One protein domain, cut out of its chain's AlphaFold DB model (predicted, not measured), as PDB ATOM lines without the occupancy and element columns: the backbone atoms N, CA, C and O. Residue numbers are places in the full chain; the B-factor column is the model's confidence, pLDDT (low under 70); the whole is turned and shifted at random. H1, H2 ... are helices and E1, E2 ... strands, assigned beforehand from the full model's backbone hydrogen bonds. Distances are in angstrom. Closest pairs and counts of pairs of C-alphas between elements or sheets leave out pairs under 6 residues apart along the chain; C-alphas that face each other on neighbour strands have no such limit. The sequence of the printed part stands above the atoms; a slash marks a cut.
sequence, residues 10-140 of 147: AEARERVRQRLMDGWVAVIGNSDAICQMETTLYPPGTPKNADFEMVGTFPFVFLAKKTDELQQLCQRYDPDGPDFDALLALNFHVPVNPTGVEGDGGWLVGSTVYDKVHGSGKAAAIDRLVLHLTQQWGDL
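This is residues 10 to 140 of the 147 residues of an uncharacterized protein of Desulfuromonadales bacterium C00003093 (UniProt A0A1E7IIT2). A strongly twisted sheet of five strands makes the middle of this domain, with H1 over one face and H5 packed on H1, and with H2 and H4 over the other face. The loop of the hairpin E4 and E5 reaches out of this body, and its residues 98 to 104 stick out. The printed part has 131 residues with six named helices and five named strands, in the order H1, E1, H2, H3, E2, E3, H4, E4, E5, H5, H6. The sheet is mixed, in the order E2, E3, E1, E4, E5, and the class is mixed, helices and strands. The whole is compact, with a radius of gyration of the C-alphas of 15.0 A and spans of 44 by 33 by 33 A.

E1, residues 24 to 29, and E4, residues 89 to 93, are parallel neighbours at 29 degrees, with N 28 and O 90 at 2.8 A, within hydrogen-bond range. E3, residues 61 to 65, is antiparallel to E1 at 135 degrees, with N 27 and O 62 at 2.8 A. E2, residues 52 to 55, is an edge strand and forms a hairpin with E3, antiparallel at 154 degrees, with N 53 and O 63 at 2.8 A. E5, residues 108 to 112, is the other edge strand and forms a hairpin with E4, antiparallel at 150 degrees, with N 110 and O 91 at 2.8 A. H1, residues 10 to 21, is on the sheet at a height of 9.6 A, over E3 and only just over E2 and E1, with 3 C-alphas falling on each of these two. It runs along the strands, at 26 degrees to E3 on the local plane. H5, residues 122 to 133, touches H1 at a steep tilt of 43 degrees, opposite ways; their closest C-alphas, of Arg 17 and Val 130, are 6.3 A apart. H2, residues 31 to 41, lies on the opposite face from H1 at a height of 7.1 A, only just over E1 with 3 C-alphas falling on it, and slantwise to the strands at 34 degrees to E1 on the local plane. H4, residues 68 to 77, is on the same face as H2 and runs across the strands, over E5; the closest C-alphas of H4 and E5, of Tyr 77 and Val 109, are 5.8 A apart. The domain has three layers, the sheet with helices on both of its faces: H1 and H5 on one face, H2 and H4 on the other. H2 and H4 are close but not clearly touching, the C-alphas of Leu 41 and Glu 69 being the closest at 6.8 A. H3, residues 47 to 51, only grazes the sheet with its residues 48 to 51. E1, H2, H3 and E2 make a split strand-helix-strand unit, two strands running the same way with E3 between them, and its crossover is right-handed. H6, residues 135 to 138, is not on the sheet, and H5 and H6 meet only through their link. In H1, H2, H4 and H5 every O i to N i+4 pair is within hydrogen-bond range; H3 has 0 of 1, but 2 of 2 O i to N i+3 pairs, and H6 is too short for an i+4 pair.

E1 spans 16.3 A from C-alpha 24 at (18.212, 34.555, -22.467) to C-alpha 29. E3 spans 13.4 A, E4 13.1 A and E5 12.2 A. H1 begins at C-alpha 10 at (13.119, 25.310, -38.149) and spans 16.6 A. H5 spans 16.3 A, H2 15.2 A and H4 14.5 A. H6 ends at C-alpha 138 at (5.809, 19.131, -35.104).

The two C-alphas farthest apart, of Val 101 and Ser 120, are 48.2 A apart. The printed part has no cut. The links H4 to E4, with 11 residues, and E4 to E5, with 14, are long. The mean pLDDT of the printed part is 75.3, and 36 residues are under 70, among them residues 93 to 120.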
ATOM      1  N   ALA A  10      11.661  25.374 -38.209       84.06
ATOM      2  CA  ALA A  10      13.119  25.310 -38.149       84.06
ATOM      3  C   ALA A  10      13.728  26.670 -37.769       84.06
ATOM      4  O   ALA A  10      14.584  26.731 -36.889       84.06
ATOM      5  N   GLU A  11      13.235  27.760 -38.361       85.81
ATOM      6  CA  GLU A  11      13.647  29.121 -37.998       85.81
ATOM      7  C   GLU A  11      13.260  29.472 -36.561       85.81
ATOM      8  O   GLU A  11      14.058  30.060 -35.833       85.81
ATOM      9  N   ALA A  12      12.058  29.078 -36.129       85.19
ATOM     10  CA  ALA A  12      11.609  29.269 -34.755       85.19
ATOM     11  C   ALA A  12      12.552  28.564 -33.764       85.19
ATOM     12  O   ALA A  12      13.017  29.173 -32.801       85.19
ATOM     13  N   ARG A  13      12.884  27.290 -34.028       88.25
ATOM     14  CA  ARG A  13      13.798  26.481 -33.206       88.25
ATOM     15  C   ARG A  13      15.186  27.099 -33.120       88.25
ATOM     16  O   ARG A  13      15.723  27.226 -32.022       88.25
ATOM     17  N   GLU A  14      15.745  27.501 -34.256       90.44
ATOM     18  CA  GLU A  14      17.070  28.114 -34.295       90.44
ATOM     19  C   GLU A  14      17.085  29.457 -33.558       90.44
ATOM     20  O   GLU A  14      18.009  29.740 -32.800       90.44
ATOM     21  N   ARG A  15      16.016  30.249 -33.675       90.88
ATOM     22  CA  ARG A  15      15.879  31.508 -32.940       90.88
ATOM     23  C   ARG A  15      15.828  31.294 -31.428       90.88
ATOM     24  O   ARG A  15      16.555  31.973 -30.708       90.88
ATOM     25  N   VAL A  16      15.050  30.321 -30.940       90.50
ATOM     26  CA  VAL A  16      15.052  29.944 -29.510       90.50
ATOM     27  C   VAL A  16      16.456  29.513 -29.073       90.50
ATOM     28  O   VAL A  16      16.961  30.003 -28.063       90.50
ATOM     29  N   ARG A  17      17.113  28.638 -29.847       91.19
ATOM     30  CA  ARG A  17      18.470  28.148 -29.560       91.19
ATOM     31  C   ARG A  17      19.472  29.297 -29.423       91.19
ATOM     32  O   ARG A  17      20.212  29.337 -28.441       91.19
ATOM     33  N   GLN A  18      19.482  30.228 -30.377       93.06
ATOM     34  CA  GLN A  18      20.384  31.384 -30.383       93.06
ATOM     35  C   GLN A  18      20.166  32.276 -29.161       93.06
ATOM     36  O   GLN A  18      21.119  32.582 -28.451       93.06
ATOM     37  N   ARG A  19      18.913  32.604 -28.830       93.75
ATOM     38  CA  ARG A  19      18.607  33.414 -27.642       93.75
ATOM     39  C   ARG A  19      19.100  32.768 -26.349       93.75
ATOM     40  O   ARG A  19      19.723  33.440 -25.531       93.75
ATOM     41  N   LEU A  20      18.879  31.466 -26.171       90.75
ATOM     42  CA  LEU A  20      19.362  30.745 -24.987       90.75
ATOM     43  C   LEU A  20      20.901  30.728 -24.901       90.75
ATOM     44  O   LEU A  20      21.470  30.803 -23.809       90.75
ATOM     45  N   MET A  21      21.596  30.670 -26.043       89.12
ATOM     46  CA  MET A  21      23.057  30.812 -26.089       89.12
ATOM     47  C   MET A  21      23.511  32.219 -25.684       89.12
ATOM     48  O   MET A  21      24.454  32.337 -24.897       89.12
ATOM     49  N   ASP A  22      22.781  33.245 -26.126       91.50
ATOM     50  CA  ASP A  22      23.019  34.670 -25.854       91.50
ATOM     51  C   ASP A  22      22.645  35.106 -24.424       91.50
ATOM     52  O   ASP A  22      22.640  36.296 -24.107       91.50
ATOM     53  N   GLY A  23      22.318  34.160 -23.539       89.94
ATOM     54  CA  GLY A  23      22.022  34.441 -22.134       89.94
ATOM     55  C   GLY A  23      20.571  34.832 -21.861       89.94
ATOM     56  O   GLY A  23      20.289  35.445 -20.835       89.94
ATOM     57  N   TRP A  24      19.644  34.473 -22.747       94.00
ATOM     58  CA  TRP A  24      18.212  34.555 -22.467       94.00
ATOM     59  C   TRP A  24      17.731  33.313 -21.714       94.00
ATOM     60  O   TRP A  24      18.407  32.283 -21.676       94.00
ATOM     61  N   VAL A  25      16.541  33.406 -21.128       91.31
ATOM     62  CA  VAL A  25      15.830  32.300 -20.482       91.31
ATOM     63  C   VAL A  25      14.508  32.042 -21.183       91.31
ATOM     64  O   VAL A  25      13.826  32.975 -21.608       91.31
ATOM     65  N   ALA A  26      14.128  30.771 -21.277       90.56
ATOM     66  CA  ALA A  26      12.768  30.398 -21.631       90.56
ATOM     67  C   ALA A  26      11.819  30.749 -20.485       90.56
ATOM     68  O   ALA A  26      12.127  30.494 -19.326       90.56
ATOM     69  N   VAL A  27      10.661  31.311 -20.805       89.12
ATOM     70  CA  VAL A  27       9.602  31.605 -19.842       89.12
ATOM     71  C   VAL A  27       8.427  30.688 -20.160       89.12
ATOM     72  O   VAL A  27       7.868  30.712 -21.254       89.12
ATOM     73  N   ILE A  28       8.096  29.829 -19.208       84.31
ATOM     74  CA  ILE A  28       7.077  28.786 -19.311       84.31
ATOM     75  C   ILE A  28       6.033  29.081 -18.240       84.31
ATOM     76  O   ILE A  28       6.379  29.606 -17.189       84.31
ATOM     77  N   GLY A  29       4.766  28.762 -18.481       78.94
ATOM     78  CA  GLY A  29       3.738  28.895 -17.456       78.94
ATOM     79  C   GLY A  29       2.433  29.473 -17.971       78.94
ATOM     80  O   GLY A  29       2.127  29.407 -19.162       78.94
ATOM     81  N   ASN A  30       1.648  30.022 -17.049       80.56
ATOM     82  CA  ASN A  30       0.364  30.640 -17.361       80.56
ATOM     83  C   ASN A  30       0.561  31.937 -18.173       80.56
ATOM     84  O   ASN A  30       1.365  32.789 -17.800       80.56
ATOM     85  N   SER A  31      -0.196  32.108 -19.262       81.12
ATOM     86  CA  SER A  31      -0.071  33.267 -20.156       81.12
ATOM     87  C   SER A  31      -0.325  34.602 -19.461       81.12
ATOM     88  O   SER A  31       0.396  35.557 -19.724       81.12
ATOM     89  N   ASP A  32      -1.297  34.677 -18.551       80.81
ATOM     90  CA  ASP A  32      -1.596  35.911 -17.817       80.81
ATOM     91  C   ASP A  32      -0.440  36.277 -16.886       80.81
ATOM     92  O   ASP A  32      -0.112  37.455 -16.732       80.81
ATOM     93  N   ALA A  33       0.232  35.266 -16.327       78.56
ATOM     94  CA  ALA A  33       1.427  35.464 -15.522       78.56
ATOM     95  C   ALA A  33       2.610  35.996 -16.313       78.56
ATOM     96  O   ALA A  33       3.274  36.948 -15.899       78.56
ATOM     97  N   ILE A  34       2.828  35.418 -17.486       85.44
ATOM     98  CA  ILE A  34       3.880  35.852 -18.395       85.44
ATOM     99  C   ILE A  34       3.602  37.276 -18.889       85.44
ATOM    100  O   ILE A  34       4.505  38.109 -18.864       85.44
ATOM    101  N   CYS A  35       2.358  37.594 -19.259       84.25
ATOM    102  CA  CYS A  35       1.957  38.937 -19.680       84.25
ATOM    103  C   CYS A  35       2.181  39.983 -18.581       84.25
ATOM    104  O   CYS A  35       2.656  41.081 -18.857       84.25
ATOM    105  N   GLN A  36       1.860  39.673 -17.324       82.00
ATOM    106  CA  GLN A  36       2.094  40.615 -16.227       82.00
ATOM    107  C   GLN A  36       3.584  40.759 -15.879       82.00
ATOM    108  O   GLN A  36       4.038  41.855 -15.540       82.00
ATOM    109  N   MET A  37       4.379  39.691 -16.015       85.69
ATOM    110  CA  MET A  37       5.839  39.789 -15.944       85.69
ATOM    111  C   MET A  37       6.383  40.689 -17.068       85.69
ATOM    112  O   MET A  37       7.194  41.574 -16.791       85.69
ATOM    113  N   GLU A  38       5.917  40.513 -18.310       87.62
ATOM    114  CA  GLU A  38       6.287  41.359 -19.453       87.62
ATOM    115  C   GLU A  38       5.971  42.831 -19.175       87.62
ATOM    116  O   GLU A  38       6.851  43.677 -19.300       87.62
ATOM    117  N   THR A  39       4.748  43.161 -18.753       85.44
ATOM    118  CA  THR A  39       4.369  44.562 -18.506       85.44
ATOM    119  C   THR A  39       5.160  45.204 -17.371       85.44
ATOM    120  O   THR A  39       5.391  46.413 -17.403       85.44
ATOM    121  N   THR A  40       5.608  44.409 -16.398       84.75
ATOM    122  CA  THR A  40       6.381  44.888 -15.247       84.75
ATOM    123  C   THR A  40       7.863  45.079 -15.582       84.75
ATOM    124  O   THR A  40       8.443  46.107 -15.237       84.75
ATOM    125  N   LEU A  41       8.490  44.099 -16.242       86.38
ATOM    126  CA  LEU A  41       9.943  44.071 -16.470       86.38
ATOM    127  C   LEU A  41      10.354  44.584 -17.857       86.38
ATOM    128  O   LEU A  41      11.402  45.218 -18.003       86.38
ATOM    129  N   TYR A  42       9.513  44.358 -18.866       89.06
ATOM    130  CA  TYR A  42       9.782  44.625 -20.282       89.06
ATOM    131  C   TYR A  42       8.654  45.451 -20.932       89.06
ATOM    132  O   TYR A  42       8.108  45.053 -21.969       89.06
ATOM    133  N   PRO A  43       8.283  46.612 -20.350       85.94
ATOM    134  CA  PRO A  43       7.051  47.317 -20.683       85.94
ATOM    135  C   PRO A  43       6.939  47.626 -22.188       85.94
ATOM    136  O   PRO A  43       7.870  48.215 -22.758       85.94
ATOM    137  N   PRO A  44       5.809  47.280 -22.839       84.06
ATOM    138  CA  PRO A  44       5.606  47.510 -24.266       84.06
ATOM    139  C   PRO A  44       5.809  48.970 -24.679       84.06
ATOM    140  O   PRO A  44       5.412  49.899 -23.979       84.06
ATOM    141  N   GLY A  45       6.415  49.183 -25.849       85.75
ATOM    142  CA  GLY A  45       6.695  50.528 -26.369       85.75
ATOM    143  C   GLY A  45       7.913  51.215 -25.741       85.75
ATOM    144  O   GLY A  45       8.202  52.362 -26.079       85.75
ATOM    145  N   THR A  46       8.652  50.524 -24.871       86.12
ATOM    146  CA  THR A  46       9.932  50.995 -24.330       86.12
ATOM    147  C   THR A  46      11.110  50.247 -24.959       86.12
ATOM    148  O   THR A  46      10.927  49.135 -25.460       86.12
ATOM    149  N   PRO A  47      12.344  50.788 -24.893       88.12
ATOM    150  CA  PRO A  47      13.537  50.055 -25.319       88.12
ATOM    151  C   PRO A  47      13.721  48.701 -24.614       88.12
ATOM    152  O   PRO A  47      14.262  47.784 -25.221       88.12
ATOM    153  N   LYS A  48      13.225  48.548 -23.374       83.56
ATOM    154  CA  LYS A  48      13.289  47.286 -22.617       83.56
ATOM    155  C   LYS A  48      12.420  46.180 -23.217       83.56
ATOM    156  O   LYS A  48      12.709  45.013 -23.005       83.56
ATOM    157  N   ASN A  49      11.384  46.508 -23.990       85.88
ATOM    158  CA  ASN A  49      10.549  45.486 -24.630       85.88
ATOM    159  C   ASN A  49      11.336  44.643 -25.648       85.88
ATOM    160  O   ASN A  49      10.963  43.509 -25.908       85.88
ATOM    161  N   ALA A  50      12.458  45.152 -26.173       87.44
ATOM    162  CA  ALA A  50      13.354  44.378 -27.034       87.44
ATOM    163  C   ALA A  50      14.083  43.234 -26.300       87.44
ATOM    164  O   ALA A  50      14.665  42.377 -26.960       87.44
ATOM    165  N   ASP A  51      14.054  43.229 -24.964       93.50
ATOM    166  CA  ASP A  51      14.620  42.192 -24.099       93.50
ATOM    167  C   ASP A  51      13.569  41.127 -23.693       93.50
ATOM    168  O   ASP A  51      13.846  40.264 -22.858       93.50
ATOM    169  N   PHE A  52      12.380  41.155 -24.308       93.25
ATOM    170  CA  PHE A  52      11.356  40.114 -24.225       93.25
ATOM    171  C   PHE A  52      10.886  39.722 -25.625       93.25
ATOM    172  O   PHE A  52      10.707  40.565 -26.503       93.25
ATOM    173  N   GLU A  53      10.714  38.427 -25.861       92.44
ATOM    174  CA  GLU A  53      10.431  37.922 -27.195       92.44
ATOM    175  C   GLU A  53       9.485  36.721 -27.174       92.44
ATOM    176  O   GLU A  53       9.662  35.776 -26.411       92.44
ATOM    177  N   MET A  54       8.505  36.736 -28.075       90.56
ATOM    178  CA  MET A  54       7.620  35.607 -28.342       90.56
ATOM    179  C   MET A  54       7.991  34.986 -29.692       90.56
ATOM    180  O   MET A  54       7.982  35.666 -30.720       90.56
ATOM    181  N   VAL A  55       8.329  33.698 -29.691       87.75
ATOM    182  CA  VAL A  55       8.825  32.961 -30.861       87.75
ATOM    183  C   VAL A  55       7.848  31.847 -31.238       87.75
ATOM    184  O   VAL A  55       7.376  31.099 -30.381       87.75
ATOM    185  N   GLY A  56       7.591  31.715 -32.541       76.69
ATOM    186  CA  GLY A  56       6.769  30.663 -33.139       76.69
ATOM    187  C   GLY A  56       5.322  31.072 -33.426       76.69
ATOM    188  O   GLY A  56       4.915  32.219 -33.242       76.69
ATOM    189  N   THR A  57       4.560  30.097 -33.906       66.94
ATOM    190  CA  THR A  57       3.105  30.136 -34.095       66.94
ATOM    191  C   THR A  57       2.510  29.034 -33.234       66.94
ATOM    192  O   THR A  57       3.083  27.949 -33.219       66.94
ATOM    193  N   PHE A  58       1.405  29.333 -32.542       65.12
ATOM    194  CA  PHE A  58       0.779  28.507 -31.503       65.12
ATOM    195  C   PHE A  58       1.111  26.997 -31.573       65.12
ATOM    196  O   PHE A  58       0.779  26.367 -32.579       65.12
ATOM    197  N   PRO A  59       1.697  26.404 -30.512       69.69
ATOM    198  CA  PRO A  59       2.075  27.032 -29.236       69.69
ATOM    199  C   PRO A  59       3.180  28.097 -29.368       69.69
ATOM    200  O   PRO A  59       3.934  28.109 -30.330       69.69
ATOM    201  N   PHE A  60       3.269  29.032 -28.424       82.06
ATOM    202  CA  PHE A  60       4.320  30.059 -28.417       82.06
ATOM    203  C   PHE A  60       5.400  29.716 -27.395       82.06
ATOM    204  O   PHE A  60       5.102  29.155 -26.341       82.06
ATOM    205  N   VAL A  61       6.643  30.100 -27.684       87.56
ATOM    206  CA  VAL A  61       7.733  30.099 -26.702       87.56
ATOM    207  C   VAL A  61       8.031  31.541 -26.320       87.56
ATOM    208  O   VAL A  61       8.349  32.356 -27.186       87.56
ATOM    209  N   PHE A  62       7.946  31.849 -25.030       91.06
ATOM    210  CA  PHE A  62       8.345  33.146 -24.497       91.06
ATOM    211  C   PHE A  62       9.807  33.098 -24.058       91.06
ATOM    212  O   PHE A  62      10.268  32.115 -23.475       91.06
ATOM    213  N   LEU A  63      10.541  34.164 -24.345       93.12
ATOM    214  CA  LEU A  63      11.947  34.331 -24.020       93.12
ATOM    215  C   LEU A  63      12.134  35.681 -23.342       93.12
ATOM    216  O   LEU A  63      11.622  36.694 -23.810       93.12
ATOM    217  N   ALA A  64      12.907  35.698 -22.266       93.31
ATOM    218  CA  ALA A  64      13.266  36.914 -21.556       93.31
ATOM    219  C   ALA A  64      14.783  36.995 -21.428       93.31
ATOM    220  O   ALA A  64      15.450  36.001 -21.133       93.31
ATOM    221  N   LYS A  65      15.358  38.170 -21.650       94.06
ATOM    222  CA  LYS A  65      16.778  38.387 -21.391       94.06
ATOM    223  C   LYS A  65      17.019  38.449 -19.890       94.06
ATOM    224  O   LYS A  65      16.253  39.076 -19.160       94.06
ATOM    225  N   LYS A  66      18.113  37.850 -19.426       91.06
ATOM    226  CA  LYS A  66      18.550  37.986 -18.034       91.06
ATOM    227  C   LYS A  66      18.908  39.444 -17.742       91.06
ATOM    228  O   LYS A  66      19.833  39.984 -18.344       91.06
ATOM    229  N   THR A  67      18.166  40.066 -16.834       91.06
ATOM    230  CA  THR A  67      18.437  41.411 -16.310       91.06
ATOM    231  C   THR A  67      18.484  41.376 -14.788       91.06
ATOM    232  O   THR A  67      17.974  40.434 -14.173       91.06
ATOM    233  N   ASP A  68      19.050  42.417 -14.178       91.00
ATOM    234  CA  ASP A  68      19.094  42.561 -12.720       91.00
ATOM    235  C   ASP A  68      17.681  42.567 -12.119       91.00
ATOM    236  O   ASP A  68      17.448  41.974 -11.069       91.00
ATOM    237  N   GLU A  69      16.703  43.185 -12.790       89.62
ATOM    238  CA  GLU A  69      15.318  43.201 -12.317       89.62
ATOM    239  C   GLU A  69      14.668  41.813 -12.377       89.62
ATOM    240  O   GLU A  69      13.949  41.432 -11.451       89.62
ATOM    241  N   LEU A  70      14.952  41.026 -13.423       87.25
ATOM    242  CA  LEU A  70      14.487  39.640 -13.502       87.25
ATOM    243  C   LEU A  70      15.151  38.776 -12.419       87.25
ATOM    244  O   LEU A  70      14.475  37.959 -11.795       87.25
ATOM    245  N   GLN A  71      16.443  38.982 -12.149       87.06
ATOM    246  CA  GLN A  71      17.157  38.287 -11.078       87.06
ATOM    247  C   GLN A  71      16.562  38.606  -9.704       87.06
ATOM    248  O   GLN A  71      16.281  37.691  -8.930       87.06
ATOM    249  N   GLN A  72      16.323  39.889  -9.417       85.00
ATOM    250  CA  GLN A  72      15.691  40.337  -8.175       85.00
ATOM    251  C   GLN A  72      14.290  39.745  -8.013       85.00
ATOM    252  O   GLN A  72      13.924  39.322  -6.916       85.00
ATOM    253  N   LEU A  73      13.513  39.679  -9.102       82.62
ATOM    254  CA  LEU A  73      12.204  39.036  -9.094       82.62
ATOM    255  C   LEU A  73      12.334  37.553  -8.723       82.62
ATOM    256  O   LEU A  73      11.637  37.092  -7.824       82.62
ATOM    257  N   CYS A  74      13.255  36.824  -9.357       80.06
ATOM    258  CA  CYS A  74      13.488  35.410  -9.060       80.06
ATOM    259  C   CYS A  74      13.898  35.203  -7.597       80.06
ATOM    260  O   CYS A  74      13.267  34.417  -6.906       80.06
ATOM    261  N   GLN A  75      14.872  35.960  -7.090       80.25
ATOM    262  CA  GLN A  75      15.343  35.857  -5.701       80.25
ATOM    263  C   GLN A  75      14.266  36.203  -4.670       80.25
ATOM    264  O   GLN A  75      14.260  35.660  -3.569       80.25
ATOM    265  N   ARG A  76      13.343  37.110  -5.004       76.44
ATOM    266  CA  ARG A  76      12.231  37.465  -4.118       76.44
ATOM    267  C   ARG A  76      11.263  36.300  -3.909       76.44
ATOM    268  O   ARG A  76      10.701  36.186  -2.822       76.44
ATOM    269  N   TYR A  77      11.035  35.490  -4.941       72.12
ATOM    270  CA  TYR A  77      10.057  34.398  -4.918       72.12
ATOM    271  C   TYR A  77      10.682  33.014  -4.703       72.12
ATOM    272  O   TYR A  77       9.998  32.122  -4.212       72.12
ATOM    273  N   ASP A  78      11.962  32.858  -5.025       71.88
ATOM    274  CA  ASP A  78      12.753  31.637  -4.870       71.88
ATOM    275  C   ASP A  78      14.195  31.998  -4.439       71.88
ATOM    276  O   ASP A  78      15.128  31.955  -5.247       71.88
ATOM    277  N   PRO A  79      14.399  32.437  -3.179       74.00
ATOM    278  CA  PRO A  79      15.706  32.892  -2.687       74.00
ATOM    279  C   PRO A  79      16.753  31.773  -2.629       74.00
ATOM    280  O   PRO A  79      17.945  32.048  -2.748       74.00
ATOM    281  N   ASP A  80      16.303  30.526  -2.475       75.50
ATOM    282  CA  ASP A  80      17.134  29.317  -2.491       75.50
ATOM    283  C   ASP A  80      17.249  28.710  -3.904       75.50
ATOM    284  O   ASP A  80      17.750  27.593  -4.083       75.50
ATOM    285  N   GLY A  81      16.769  29.450  -4.907       68.50
ATOM    286  CA  GLY A  81      16.778  29.067  -6.303       68.50
ATOM    287  C   GLY A  81      18.189  28.865  -6.867       68.50
ATOM    288  O   GLY A  81      19.208  29.196  -6.252       68.50
ATOM    289  N   PRO A  82      18.284  28.289  -8.072       71.50
ATOM    290  CA  PRO A  82      19.555  28.046  -8.734       71.50
ATOM    291  C   PRO A  82      20.289  29.343  -9.074       71.50
ATOM    292  O   PRO A  82      19.701  30.419  -9.156       71.50
ATOM    293  N   ASP A  83      21.580  29.200  -9.378       79.44
ATOM    294  CA  ASP A  83      22.376  30.277  -9.961       79.44
ATOM    295  C   ASP A  83      21.678  30.847 -11.209       79.44
ATOM    296  O   ASP A  83      21.429  30.137 -12.194       79.44
ATOM    297  N   PHE A  84      21.351  32.140 -11.148       79.56
ATOM    298  CA  PHE A  84      20.627  32.852 -12.194       79.56
ATOM    299  C   PHE A  84      21.391  32.828 -13.521       79.56
ATOM    300  O   PHE A  84      20.780  32.706 -14.587       79.56
ATOM    301  N   ASP A  85      22.725  32.820 -13.485       80.06
ATOM    302  CA  ASP A  85      23.559  32.759 -14.685       80.06
ATOM    303  C   ASP A  85      23.481  31.392 -15.376       80.06
ATOM    304  O   ASP A  85      23.540  31.308 -16.608       80.06
ATOM    305  N   ALA A  86      23.231  30.326 -14.613       76.31
ATOM    306  CA  ALA A  86      23.058  28.965 -15.120       76.31
ATOM    307  C   ALA A  86      21.615  28.643 -15.554       76.31
ATOM    308  O   ALA A  86      21.373  27.613 -16.182       76.31
ATOM    309  N   LEU A  87      20.652  29.513 -15.245       80.06
ATOM    310  CA  LEU A  87      19.235  29.294 -15.527       80.06
ATOM    311  C   LEU A  87      18.941  29.244 -17.033       80.06
ATOM    312  O   LEU A  87      19.364  30.128 -17.777       80.06
ATOM    313  N   LEU A  88      18.191  28.233 -17.476       81.38
ATOM    314  CA  LEU A  88      17.746  28.092 -18.872       81.38
ATOM    315  C   LEU A  88      16.234  28.280 -19.038       81.38
ATOM    316  O   LEU A  88      15.787  28.653 -20.121       81.38
ATOM    317  N   ALA A  89      15.455  28.045 -17.979       83.19
ATOM    318  CA  ALA A  89      14.009  28.198 -17.998       83.19
ATOM    319  C   ALA A  89      13.467  28.717 -16.659       83.19
ATOM    320  O   ALA A  89      13.911  28.305 -15.590       83.19
ATOM    321  N   LEU A  90      12.467  29.586 -16.744       82.31
ATOM    322  CA  LEU A  90      11.658  30.100 -15.649       82.31
ATOM    323  C   LEU A  90      10.231  29.610 -15.811       82.31
ATOM    324  O   LEU A  90       9.680  29.690 -16.907       82.31
ATOM    325  N   ASN A  91       9.629  29.126 -14.729       78.56
ATOM    326  CA  ASN A  91       8.254  28.660 -14.731       78.56
ATOM    327  C   ASN A  91       7.375  29.593 -13.887       78.56
ATOM    328  O   ASN A  91       7.522  29.656 -12.670       78.56
ATOM    329  N   PHE A  92       6.469  30.327 -14.525       71.88
ATOM    330  CA  PHE A  92       5.540  31.243 -13.872       71.88
ATOM    331  C   PHE A  92       4.199  30.562 -13.623       71.88
ATOM    332  O   PHE A  92       3.448  30.239 -14.547       71.88
ATOM    333  N   HIS A  93       3.860  30.414 -12.349       65.38
ATOM    334  CA  HIS A  93       2.553  29.939 -11.922       65.38
ATOM    335  C   HIS A  93       1.783  31.082 -11.275       65.38
ATOM    336  O   HIS A  93       2.310  31.815 -10.434       65.38
ATOM    337  N   VAL A  94       0.509  31.210 -11.641       57.38
ATOM    338  CA  VAL A  94      -0.441  31.975 -10.830       57.38
ATOM    339  C   VAL A  94      -0.721  31.119  -9.594       57.38
ATOM    340  O   VAL A  94      -1.141  29.968  -9.762       57.38
ATOM    341  N   PRO A  95      -0.497  31.596  -8.359       51.75
ATOM    342  CA  PRO A  95      -0.994  30.883  -7.200       51.75
ATOM    343  C   PRO A  95      -2.516  30.830  -7.310       51.75
ATOM    344  O   PRO A  95      -3.201  31.853  -7.327       51.75
ATOM    345  N   VAL A  96      -3.055  29.617  -7.383       42.78
ATOM    346  CA  VAL A  96      -4.477  29.405  -7.147       42.78
ATOM    347  C   VAL A  96      -4.682  29.723  -5.675       42.78
ATOM    348  O   VAL A  96      -4.299  28.928  -4.822       42.78
ATOM    349  N   ASN A  97      -5.197  30.909  -5.356       43.06
ATOM    350  CA  ASN A  97      -5.504  31.249  -3.976       43.06
ATOM    351  C   ASN A  97      -6.590  30.270  -3.484       43.06
ATOM    352  O   ASN A  97      -7.713  30.334  -3.992       43.06
ATOM    353  N   PRO A  98      -6.315  29.345  -2.540       38.88
ATOM    354  CA  PRO A  98      -7.286  28.317  -2.155       38.88
ATOM    355  C   PRO A  98      -8.505  28.894  -1.418       38.88
ATOM    356  O   PRO A  98      -9.464  28.173  -1.160       38.88
ATOM    357  N   THR A  99      -8.481  30.185  -1.068       44.66
ATOM    358  CA  THR A  99      -9.526  30.867  -0.295       44.66
ATOM    359  C   THR A  99     -10.394  31.825  -1.116       44.66
ATOM    360  O   THR A  99     -11.339  32.379  -0.563       44.66
ATOM    361  N   GLY A 100     -10.126  32.023  -2.417       38.56
ATOM    362  CA  GLY A 100     -10.965  32.865  -3.287       38.56
ATOM    363  C   GLY A 100     -11.034  34.351  -2.903       38.56
ATOM    364  O   GLY A 100     -11.913  35.061  -3.381       38.56
ATOM    365  N   VAL A 101     -10.130  34.833  -2.043       40.84
ATOM    366  CA  VAL A 101     -10.043  36.254  -1.691       40.84
ATOM    367  C   VAL A 101      -9.056  36.922  -2.644       40.84
ATOM    368  O   VAL A 101      -7.879  36.571  -2.664       40.84
ATOM    369  N   GLU A 102      -9.519  37.877  -3.446       43.31
ATOM    370  CA  GLU A 102      -8.638  38.805  -4.157       43.31
ATOM    371  C   GLU A 102      -7.817  39.585  -3.118       43.31
ATOM    372  O   GLU A 102      -8.312  40.497  -2.459       43.31
ATOM    373  N   GLY A 103      -6.570  39.174  -2.911       40.56
ATOM    374  CA  GLY A 103      -5.627  39.827  -2.015       40.56
ATOM    375  C   GLY A 103      -4.238  39.723  -2.621       40.56
ATOM    376  O   GLY A 103      -3.733  38.614  -2.763       40.56
ATOM    377  N   ASP A 104      -3.701  40.874  -3.033       42.91
ATOM    378  CA  ASP A 104      -2.361  41.118  -3.583       42.91
ATOM    379  C   ASP A 104      -1.755  39.930  -4.348       42.91
ATOM    380  O   ASP A 104      -0.932  39.182  -3.824       42.91
ATOM    381  N   GLY A 105      -2.196  39.775  -5.604       41.81
ATOM    382  CA  GLY A 105      -1.822  38.720  -6.553       41.81
ATOM    383  C   GLY A 105      -0.315  38.517  -6.715       41.81
ATOM    384  O   GLY A 105       0.310  39.049  -7.629       41.81
ATOM    385  N   GLY A 106       0.274  37.736  -5.813       44.75
ATOM    386  CA  GLY A 106       1.658  37.299  -5.900       44.75
ATOM    387  C   GLY A 106       1.842  36.279  -7.018       44.75
ATOM    388  O   GLY A 106       0.928  35.533  -7.343       44.75
ATOM    389  N   TRP A 107       3.035  36.231  -7.595       51.03
ATOM    390  CA  TRP A 107       3.466  35.186  -8.522       51.03
ATOM    391  C   TRP A 107       4.140  34.065  -7.746       51.03
ATOM    392  O   TRP A 107       4.795  34.329  -6.739       51.03
ATOM    393  N   LEU A 108       4.054  32.830  -8.233       48.25
ATOM    394  CA  LEU A 108       5.036  31.811  -7.880       48.25
ATOM    395  C   LEU A 108       5.974  31.637  -9.068       48.25
ATOM    396  O   LEU A 108       5.572  31.164 -10.131       48.25
ATOM    397  N   VAL A 109       7.229  32.036  -8.879       52.81
ATOM    398  CA  VAL A 109       8.307  31.719  -9.814       52.81
ATOM    399  C   VAL A 109       8.872  30.371  -9.383       52.81
ATOM    400  O   VAL A 109       9.596  30.279  -8.400       52.81
ATOM    401  N   GLY A 110       8.495  29.310 -10.090       48.09
ATOM    402  CA  GLY A 110       9.165  28.022  -9.989       48.09
ATOM    403  C   GLY A 110      10.402  28.036 -10.878       48.09
ATOM    404  O   GLY A 110      10.307  28.263 -12.084       48.09
ATOM    405  N   SER A 111      11.576  27.788 -10.311       51.06
ATOM    406  CA  SER A 111      12.778  27.584 -11.108       51.06
ATOM    407  C   SER A 111      12.837  26.125 -11.578       51.06
ATOM    408  O   SER A 111      12.917  25.190 -10.784       51.06
ATOM    409  N   THR A 112      12.793  25.898 -12.894       50.34
ATOM    410  CA  THR A 112      13.134  24.581 -13.447       50.34
ATOM    411  C   THR A 112      14.524  24.672 -14.044       50.34
ATOM    412  O   THR A 112      14.717  25.171 -15.153       50.34
ATOM    413  N   VAL A 113      15.514  24.160 -13.316       49.12
ATOM    414  CA  VAL A 113      16.842  23.942 -13.885       49.12
ATOM    415  C   VAL A 113      16.737  22.770 -14.851       49.12
ATOM    416  O   VAL A 113      16.780  21.610 -14.440       49.12
ATOM    417  N   TYR A 114      16.613  23.064 -16.143       48.25
ATOM    418  CA  TYR A 114      16.949  22.091 -17.176       48.25
ATOM    419  C   TYR A 114      18.466  21.898 -17.171       48.25
ATOM    420  O   TYR A 114      19.192  22.460 -17.978       48.25
ATOM    421  N   ASP A 115      18.897  21.075 -16.214       45.03
ATOM    422  CA  ASP A 115      20.232  20.518 -16.045       45.03
ATOM    423  C   ASP A 115      21.296  21.542 -15.566       45.03
ATOM    424  O   ASP A 115      21.550  22.576 -16.180       45.03
ATOM    425  N   LYS A 116      21.914  21.276 -14.405       42.22
ATOM    426  CA  LYS A 116      23.033  22.069 -13.861       42.22
ATOM    427  C   LYS A 116      24.265  21.813 -14.730       42.22
ATOM    428  O   LYS A 116      25.116  21.008 -14.356       42.22
ATOM    429  N   VAL A 117      24.362  22.430 -15.907       46.66
ATOM    430  CA  VAL A 117      25.453  22.112 -16.840       46.66
ATOM    431  C   VAL A 117      26.473  23.235 -16.926       46.66
ATOM    432  O   VAL A 117      26.344  24.174 -17.707       46.66
ATOM    433  N   HIS A 118      27.535  23.105 -16.132       46.75
ATOM    434  CA  HIS A 118      28.759  23.880 -16.314       46.75
ATOM    435  C   HIS A 118      29.563  23.312 -17.502       46.75
ATOM    436  O   HIS A 118      29.791  22.106 -17.590       46.75
ATOM    437  N   GLY A 119      30.022  24.172 -18.419       57.88
ATOM    438  CA  GLY A 119      30.952  23.796 -19.496       57.88
ATOM    439  C   GLY A 119      30.317  23.157 -20.741       57.88
ATOM    440  O   GLY A 119      29.234  23.549 -21.176       57.88
ATOM    441  N   SER A 120      31.017  22.189 -21.348       52.06
ATOM    442  CA  SER A 120      30.741  21.585 -22.670       52.06
ATOM    443  C   SER A 120      29.354  20.951 -22.847       52.06
ATOM    444  O   SER A 120      29.002  20.569 -23.960       52.06
ATOM    445  N   GLY A 121      28.545  20.853 -21.791       70.56
ATOM    446  CA  GLY A 121      27.173  20.361 -21.872       70.56
ATOM    447  C   GLY A 121      26.078  21.443 -21.922       70.56
ATOM    448  O   GLY A 121      24.916  21.080 -22.097       70.56
ATOM    449  N   LYS A 122      26.401  22.748 -21.841       76.50
ATOM    450  CA  LYS A 122      25.402  23.836 -21.987       76.50
ATOM    451  C   LYS A 122      24.668  23.749 -23.330       76.50
ATOM    452  O   LYS A 122      23.445  23.826 -23.370       76.50
ATOM    453  N   ALA A 123      25.404  23.518 -24.418       83.00
ATOM    454  CA  ALA A 123      24.828  23.362 -25.754       83.00
ATOM    455  C   ALA A 123      23.843  22.182 -25.826       83.00
ATOM    456  O   ALA A 123      22.743  22.327 -26.341       83.00
ATOM    457  N   ALA A 124      24.200  21.035 -25.241       82.50
ATOM    458  CA  ALA A 124      23.336  19.856 -25.213       82.50
ATOM    459  C   ALA A 124      22.102  20.037 -24.307       82.50
ATOM    460  O   ALA A 124      21.052  19.446 -24.559       82.50
ATOM    461  N   ALA A 125      22.205  20.827 -23.233       80.31
ATOM    462  CA  ALA A 125      21.059  21.199 -22.404       80.31
ATOM    463  C   ALA A 125      20.094  22.127 -23.157       80.31
ATOM    464  O   ALA A 125      18.893  21.869 -23.169       80.31
ATOM    465  N   ILE A 126      20.629  23.137 -23.851       85.25
ATOM    466  CA  ILE A 126      19.847  24.022 -24.724       85.25
ATOM    467  C   ILE A 126      19.134  23.208 -25.803       85.25
ATOM    468  O   ILE A 126      17.939  23.384 -25.990       85.25
ATOM    469  N   ASP A 127      19.817  22.267 -26.453       85.38
ATOM    470  CA  ASP A 127      19.220  21.469 -27.530       85.38
ATOM    471  C   ASP A 127      18.073  20.588 -27.034       85.38
ATOM    472  O   ASP A 127      17.035  20.494 -27.689       85.38
ATOM    473  N   ARG A 128      18.220  19.998 -25.841       83.25
ATOM    474  CA  ARG A 128      17.136  19.256 -25.183       83.25
ATOM    475  C   ARG A 128      15.961  20.161 -24.821       83.25
ATOM    476  O   ARG A 128      14.819  19.769 -25.039       83.25
ATOM    477  N   LEU A 129      16.226  21.363 -24.304       82.12
ATOM    478  CA  LEU A 129      15.178  22.328 -23.967       82.12
ATOM    479  C   LEU A 129      14.448  22.826 -25.221       82.12
ATOM    480  O   LEU A 129      13.223  22.835 -25.241       82.12
ATOM    481  N   VAL A 130      15.176  23.184 -26.281       85.75
ATOM    482  CA  VAL A 130      14.596  23.572 -27.574       85.75
ATOM    483  C   VAL A 130      13.729  22.440 -28.108       85.75
ATOM    484  O   VAL A 130      12.591  22.683 -28.495       85.75
ATOM    485  N   LEU A 131      14.214  21.195 -28.089       84.50
ATOM    486  CA  LEU A 131      13.416  20.050 -28.521       84.50
ATOM    487  C   LEU A 131      12.126  19.922 -27.699       84.50
ATOM    488  O   LEU A 131      11.060  19.794 -28.287       84.50
ATOM    489  N   HIS A 132      12.212  20.024 -26.370       83.75
ATOM    490  CA  HIS A 132      11.058  19.939 -25.475       83.75
ATOM    491  C   HIS A 132      10.028  21.053 -25.722       83.75
ATOM    492  O   HIS A 132       8.847  20.771 -25.909       83.75
ATOM    493  N   LEU A 133      10.473  22.312 -25.787       80.62
ATOM    494  CA  LEU A 133       9.609  23.481 -26.003       80.62
ATOM    495  C   LEU A 133       8.914  23.465 -27.367       80.62
ATOM    496  O   LEU A 133       7.853  24.055 -27.534       80.62
ATOM    497  N   THR A 134       9.525  22.805 -28.348       77.75
ATOM    498  CA  THR A 134       9.093  22.846 -29.749       77.75
ATOM    499  C   THR A 134       8.585  21.503 -30.255       77.75
ATOM    500  O   THR A 134       8.367  21.337 -31.458       77.75
ATOM    501  N   GLN A 135       8.403  20.527 -29.360       79.25
ATOM    502  CA  GLN A 135       7.887  19.205 -29.704       79.25
ATOM    503  C   GLN A 135       6.462  19.320 -30.257       79.25
ATOM    504  O   GLN A 135       6.177  18.803 -31.331       79.25
ATOM    505  N   GLN A 136       5.630  20.141 -29.610       67.38
ATOM    506  CA  GLN A 136       4.250  20.404 -30.024       67.38
ATOM    507  C   GLN A 136       4.120  21.192 -31.338       67.38
ATOM    508  O   GLN A 136       3.033  21.253 -31.904       67.38
ATOM    509  N   TRP A 137       5.202  21.794 -31.852       73.00
ATOM    510  CA  TRP A 137       5.176  22.411 -33.185       73.00
ATOM    511  C   TRP A 137       5.132  21.364 -34.300       73.00
ATOM    512  O   TRP A 137       4.515  21.615 -35.328       73.00
ATOM    513  N   GLY A 138       5.769  20.203 -34.103       60.59
ATOM    514  CA  GLY A 138       5.809  19.131 -35.104       60.59
ATOM    515  C   GLY A 138       4.443  18.479 -35.316       60.59
ATOM    516  O   GLY A 138       4.010  18.346 -36.459       60.59
ATOM    517  N   ASP A 139       3.740  18.193 -34.218       59.25
ATOM    518  CA  ASP A 139       2.435  17.513 -34.213       59.25
ATOM    519  C   ASP A 139       1.330  18.300 -34.949       59.25
ATOM    520  O   ASP A 139       0.328  17.729 -35.366       59.25
ATOM    521  N   LEU A 140       1.503  19.614 -35.134       51.34
ATOM    522  CA  LEU A 140       0.548  20.488 -35.832       51.34
ATOM    523  C   LEU A 140       0.812  20.613 -37.342       51.34
ATOM    524  O   LEU A 140       0.024  21.244 -38.046       51.34
TER     525      LEU A 140